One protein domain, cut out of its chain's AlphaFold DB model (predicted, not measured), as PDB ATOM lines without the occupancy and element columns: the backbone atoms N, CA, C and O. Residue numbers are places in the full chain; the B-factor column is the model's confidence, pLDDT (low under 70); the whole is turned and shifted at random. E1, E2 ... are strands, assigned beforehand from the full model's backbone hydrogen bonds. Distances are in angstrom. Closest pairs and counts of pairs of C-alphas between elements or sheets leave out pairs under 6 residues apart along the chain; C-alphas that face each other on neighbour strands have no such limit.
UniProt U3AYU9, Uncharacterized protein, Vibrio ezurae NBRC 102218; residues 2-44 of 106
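Overview. This is residues 2 to 44 of the 106 residues of an uncharacterized protein of Vibrio ezurae NBRC 102218 (UniProt U3AYU9). This domain has little regular structure: one two-stranded hairpin, E1 and E2, with a long chain stretch looping over one face of it. Residues 23 to 37 make that loop, and residues 38 to 44 run back as a tail beside E2. The printed part has 43 residues, with 12 in its two named strands, and is all strand with no named helix. It is compact, with a radius of gyration of the C-alphas of 10.3 A, and only just a rod, spanning 36 by 18 by 13 A.

Along the chain. E1, residues 6 to 11, begins at C-alpha 6 (-8.770, 28.702, 42.865) and is 17.0 A long. E2, residues 17 to 22, is 16.6 A long and ends at C-alpha 22 (-11.460, 33.008, 42.220).

Arrangement. E1 and E2 form an antiparallel hairpin with a tight link, their directions 157 degrees apart. C-alphas 9 and 19 face each other at 4.7 A. N 6 and O 22, 2.9 A, and N 18 and O 10, 2.9 A, are within hydrogen-bond range.

Size, cuts and confidence. The farthest C-alphas, those of Lys 2 and Thr 14, are 36.2 A apart. The printed part has no cut. Confidence is under 70 at residue 2, residues 14 to 16 and residues 39 to 44.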
ATOM      1  N   LYS A   2      -8.919  28.265  28.707       55.47
ATOM      2  CA  LYS A   2      -9.601  27.911  29.967       55.47
ATOM      3  C   LYS A   2      -8.748  28.430  31.131       55.47
ATOM      4  O   LYS A   2      -7.543  28.203  31.119       55.47
ATOM      5  N   LYS A   3      -9.346  29.189  32.052       71.12
ATOM      6  CA  LYS A   3      -8.668  29.718  33.245       71.12
ATOM      7  C   LYS A   3      -8.807  28.717  34.387       71.12
ATOM      8  O   LYS A   3      -9.857  28.089  34.511       71.12
ATOM      9  N   ASP A   4      -7.760  28.591  35.194       79.50
ATOM     10  CA  ASP A   4      -7.798  27.775  36.404       79.50
ATOM     11  C   ASP A   4      -8.727  28.402  37.452       79.50
ATOM     12  O   ASP A   4      -8.921  29.621  37.494       79.50
ATOM     13  N   LEU A   5      -9.310  27.546  38.289       81.19
ATOM     14  CA  LEU A   5     -10.186  27.924  39.392       81.19
ATOM     15  C   LEU A   5      -9.453  27.702  40.715       81.19
ATOM     16  O   LEU A   5      -8.908  26.623  40.946       81.19
ATOM     17  N   TRP A   6      -9.483  28.701  41.591       83.00
ATOM     18  CA  TRP A   6      -8.770  28.702  42.865       83.00
ATOM     19  C   TRP A   6      -9.753  28.815  44.026       83.00
ATOM     20  O   TRP A   6     -10.580  29.725  44.049       83.00
ATOM     21  N   LEU A   7      -9.660  27.899  44.993       83.12
ATOM     22  CA  LEU A   7     -10.396  27.962  46.255       83.12
ATOM     23  C   LEU A   7      -9.522  28.642  47.309       83.12
ATOM     24  O   LEU A   7      -8.469  28.120  47.669       83.12
ATOM     25  N   HIS A   8      -9.984  29.778  47.818       82.62
ATOM     26  CA  HIS A   8      -9.329  30.533  48.881       82.62
ATOM     27  C   HIS A   8     -10.054  30.309  50.207       82.62
ATOM     28  O   HIS A   8     -11.285  30.246  50.237       82.62
ATOM     29  N   THR A   9      -9.295  30.198  51.300       82.12
ATOM     30  CA  THR A   9      -9.833  29.957  52.647       82.12
ATOM     31  C   THR A   9      -9.237  30.951  53.637       82.12
ATOM     32  O   THR A   9      -8.020  31.117  53.642       82.12
ATOM     33  N   GLN A  10     -10.052  31.565  54.494       83.88
ATOM     34  CA  GLN A  10      -9.587  32.504  55.522       83.88
ATOM     35  C   GLN A  10     -10.261  32.271  56.877       83.88
ATOM     36  O   GLN A  10     -11.277  31.578  56.983       83.88
ATOM     37  N   VAL A  11      -9.687  32.868  57.921       75.69
ATOM     38  CA  VAL A  11     -10.280  32.944  59.263       75.69
ATOM     39  C   VAL A  11     -10.676  34.391  59.532       75.69
ATOM     40  O   VAL A  11      -9.835  35.279  59.437       75.69
ATOM     41  N   SER A  12     -11.947  34.645  59.849       72.00
ATOM     42  CA  SER A  12     -12.395  35.979  60.259       72.00
ATOM     43  C   SER A  12     -12.016  36.271  61.716       72.00
ATOM     44  O   SER A  12     -11.778  35.360  62.511       72.00
ATOM     45  N   ALA A  13     -12.069  37.548  62.104       70.56
ATOM     46  CA  ALA A  13     -11.885  37.978  63.494       70.56
ATOM     47  C   ALA A  13     -12.866  37.316  64.489       70.56
ATOM     48  O   ALA A  13     -12.578  37.236  65.679       70.56
ATOM     49  N   THR A  14     -14.005  36.799  64.013       67.62
ATOM     50  CA  THR A  14     -15.021  36.103  64.823       67.62
ATOM     51  C   THR A  14     -14.859  34.579  64.815       67.62
ATOM     52  O   THR A  14     -15.795  33.860  65.142       67.62
ATOM     53  N   SER A  15     -13.689  34.058  64.422       64.94
ATOM     54  CA  SER A  15     -13.419  32.615  64.268       64.94
ATOM     55  C   SER A  15     -14.293  31.902  63.228       64.94
ATOM     56  O   SER A  15     -14.349  30.672  63.201       64.94
ATOM     57  N   HIS A  16     -14.953  32.640  62.331       69.44
ATOM     58  CA  HIS A  16     -15.666  32.029  61.212       69.44
ATOM     59  C   HIS A  16     -14.668  31.640  60.118       69.44
ATOM     60  O   HIS A  16     -13.713  32.370  59.840       69.44
ATOM     61  N   ARG A  17     -14.888  30.489  59.480       73.06
ATOM     62  CA  ARG A  17     -14.120  30.067  58.304       73.06
ATOM     63  C   ARG A  17     -14.798  30.608  57.048       73.06
ATOM     64  O   ARG A  17     -15.984  30.374  56.839       73.06
ATOM     65  N   LEU A  18     -14.048  31.339  56.232       77.19
ATOM     66  CA  LEU A  18     -14.525  31.940  54.987       77.19
ATOM     67  C   LEU A  18     -13.965  31.165  53.789       77.19
ATOM     68  O   LEU A  18     -12.797  30.772  53.816       77.19
ATOM     69  N   PHE A  19     -14.773  30.979  52.743       80.19
ATOM     70  CA  PHE A  19     -14.393  30.279  51.510       80.19
ATOM     71  C   PHE A  19     -14.862  31.066  50.290       80.19
ATOM     72  O   PHE A  19     -16.008  31.509  50.252       80.19
ATOM     73  N   ALA A  20     -14.005  31.203  49.280       83.19
ATOM     74  CA  ALA A  20     -14.350  31.877  48.032       83.19
ATOM     75  C   ALA A  20     -13.638  31.249  46.828       83.19
ATOM     76  O   ALA A  20     -12.509  30.769  46.937       83.19
ATOM     77  N   LEU A  21     -14.301  31.263  45.669       84.69
ATOM     78  CA  LEU A  21     -13.740  30.805  44.400       84.69
ATOM     79  C   LEU A  21     -13.298  31.998  43.546       84.69
ATOM     80  O   LEU A  21     -14.094  32.901  43.293       84.69
ATOM     81  N   HIS A  22     -12.060  31.962  43.053       87.88
ATOM     82  CA  HIS A  22     -11.460  33.008  42.220       87.88
ATOM     83  C   HIS A  22     -10.828  32.436  40.947       87.88
ATOM     84  O   HIS A  22     -10.549  31.241  40.845       87.88
ATOM     85  N   LEU A  23     -10.582  33.309  39.968       89.44
ATOM     86  CA  LEU A  23      -9.899  32.978  38.708       89.44
ATOM     87  C   LEU A  23      -8.378  33.205  38.771       89.44
ATOM     88  O   LEU A  23      -7.702  33.172  37.744       89.44
ATOM     89  N   ASP A  24      -7.855  33.474  39.965       89.62
ATOM     90  CA  ASP A  24      -6.454  33.779  40.230       89.62
ATOM     91  C   ASP A  24      -6.022  33.235  41.602       89.62
ATOM     92  O   ASP A  24      -6.845  32.927  42.471       89.62
ATOM     93  N   ASN A  25      -4.710  33.142  41.788       89.25
ATOM     94  CA  ASN A  25      -4.060  32.667  43.003       89.25
ATOM     95  C   ASN A  25      -3.618  33.805  43.942       89.25
ATOM     96  O   ASN A  25      -2.747  33.583  44.780       89.25
ATOM     97  N   VAL A  26      -4.169  35.015  43.800       91.75
ATOM     98  CA  VAL A  26      -3.752  36.174  44.600       91.75
ATOM     99  C   VAL A  26      -4.225  36.005  46.041       91.75
ATOM    100  O   VAL A  26      -5.411  35.798  46.294       91.75
ATOM    101  N   GLU A  27      -3.308  36.099  46.998       87.00
ATOM    102  CA  GLU A  27      -3.652  36.043  48.417       87.00
ATOM    103  C   GLU A  27      -4.502  37.260  48.818       87.00
ATOM    104  O   GLU A  27      -4.247  38.387  48.390       87.00
ATOM    105  N   ARG A  28      -5.549  37.029  49.617       88.44
ATOM    106  CA  ARG A  28      -6.514  38.058  50.029       88.44
ATOM    107  C   ARG A  28      -6.738  37.993  51.533       88.44
ATOM    108  O   ARG A  28      -6.929  36.886  52.044       88.44
ATOM    109  N   PRO A  29      -6.787  39.137  52.232       89.00
ATOM    110  CA  PRO A  29      -7.178  39.155  53.631       89.00
ATOM    111  C   PRO A  29      -8.689  38.863  53.784       89.00
ATOM    112  O   PRO A  29      -9.439  38.983  52.806       89.00
ATOM    113  N   PRO A  30      -9.157  38.468  54.985       86.56
ATOM    114  CA  PRO A  30     -10.543  38.052  55.227       86.56
ATOM    115  C   PRO A  30     -11.604  39.044  54.721       86.56
ATOM    116  O   PRO A  30     -12.613  38.635  54.152       86.56
ATOM    117  N   GLU A  31     -11.362  40.342  54.883       86.62
ATOM    118  CA  GLU A  31     -12.260  41.432  54.500       86.62
ATOM    119  C   GLU A  31     -12.375  41.648  52.983       86.62
ATOM    120  O   GLU A  31     -13.368  42.204  52.516       86.62
ATOM    121  N   LEU A  32     -11.399  41.175  52.201       88.56
ATOM    122  CA  LEU A  32     -11.401  41.267  50.737       88.56
ATOM    123  C   LEU A  32     -11.659  39.917  50.062       88.56
ATOM    124  O   LEU A  32     -11.702  39.857  48.834       88.56
ATOM    125  N   LEU A  33     -11.837  38.837  50.829       87.06
ATOM    126  CA  LEU A  33     -11.962  37.490  50.277       87.06
ATOM    127  C   LEU A  33     -13.136  37.373  49.295       87.06
ATOM    128  O   LEU A  33     -13.028  36.700  48.282       87.06
ATOM    129  N   PHE A  34     -14.253  38.054  49.550       87.00
ATOM    130  CA  PHE A  34     -15.416  37.985  48.662       87.00
ATOM    131  C   PHE A  34     -15.348  38.946  47.463       87.00
ATOM    132  O   PHE A  34     -16.199  38.877  46.573       87.00
ATOM    133  N   ASN A  35     -14.328  39.808  47.379       87.94
ATOM    134  CA  ASN A  35     -14.191  40.746  46.268       87.94
ATOM    135  C   ASN A  35     -13.795  40.007  44.989       87.94
ATOM    136  O   ASN A  35     -12.717  39.419  44.885       87.94
ATOM    137  N   GLY A  36     -14.688  40.040  43.998       82.88
ATOM    138  CA  GLY A  36     -14.515  39.289  42.754       82.88
ATOM    139  C   GLY A  36     -14.631  37.772  42.934       82.88
ATOM    140  O   GLY A  36     -14.213  37.029  42.047       82.88
ATOM    141  N   ALA A  37     -15.173  37.309  44.066       84.62
ATOM    142  CA  ALA A  37     -15.474  35.902  44.281       84.62
ATOM    143  C   ALA A  37     -16.671  35.468  43.430       84.62
ATOM    144  O   ALA A  37     -17.667  36.183  43.300       84.62
ATOM    145  N   MET A  38     -16.603  34.260  42.882       78.75
ATOM    146  CA  MET A  38     -17.736  33.646  42.199       78.75
ATOM    147  C   MET A  38     -18.703  33.053  43.228       78.75
ATOM    148  O   MET A  38     -18.323  32.164  43.985       78.75
ATOM    149  N   HIS A  39     -19.952  33.536  43.230       68.12
ATOM    150  CA  HIS A  39     -21.045  33.086  44.108       68.12
ATOM    151  C   HIS A  39     -20.682  33.034  45.609       68.12
ATOM    152  O   HIS A  39     -20.720  31.959  46.210       68.12
ATOM    153  N   PRO A  40     -20.343  34.174  46.241       63.28
ATOM    154  CA  PRO A  40     -19.975  34.198  47.656       63.28
ATOM    155  C   PRO A  40     -21.126  33.699  48.547       63.28
ATOM    156  O   PRO A  40     -22.287  34.049  48.329       63.28
ATOM    157  N   GLN A  41     -20.802  32.880  49.554       63.75
ATOM    158  CA  GLN A  41     -21.739  32.361  50.558       63.75
ATOM    159  C   GLN A  41     -21.116  32.490  51.955       63.75
ATOM    160  O   GLN A  41     -19.927  32.223  52.132       63.75
ATOM    161  N   SER A  42     -21.920  32.878  52.947       60.62
ATOM    162  CA  SER A  42     -21.522  32.932  54.358       60.62
ATOM    163  C   SER A  42     -22.293  31.873  55.138       60.62
ATOM    164  O   SER A  42     -23.520  31.835  55.071       60.62
ATOM    165  N   ILE A  43     -21.583  31.005  55.858       64.69
ATOM    166  CA  ILE A  43     -22.176  29.926  56.655       64.69
ATOM    167  C   ILE A  43     -21.579  30.006  58.064       64.69
ATOM    168  O   ILE A  43     -20.373  29.842  58.241       64.69
ATOM    169  N   ALA A  44     -22.416  30.286  59.066       67.69
ATOM    170  CA  ALA A  44     -22.006  30.309  60.469       67.69
ATOM    171  C   ALA A  44     -21.838  28.883  61.025       67.69
ATOM    172  O   ALA A  44     -22.485  27.950  60.552       67.69
TER     173      ALA A  44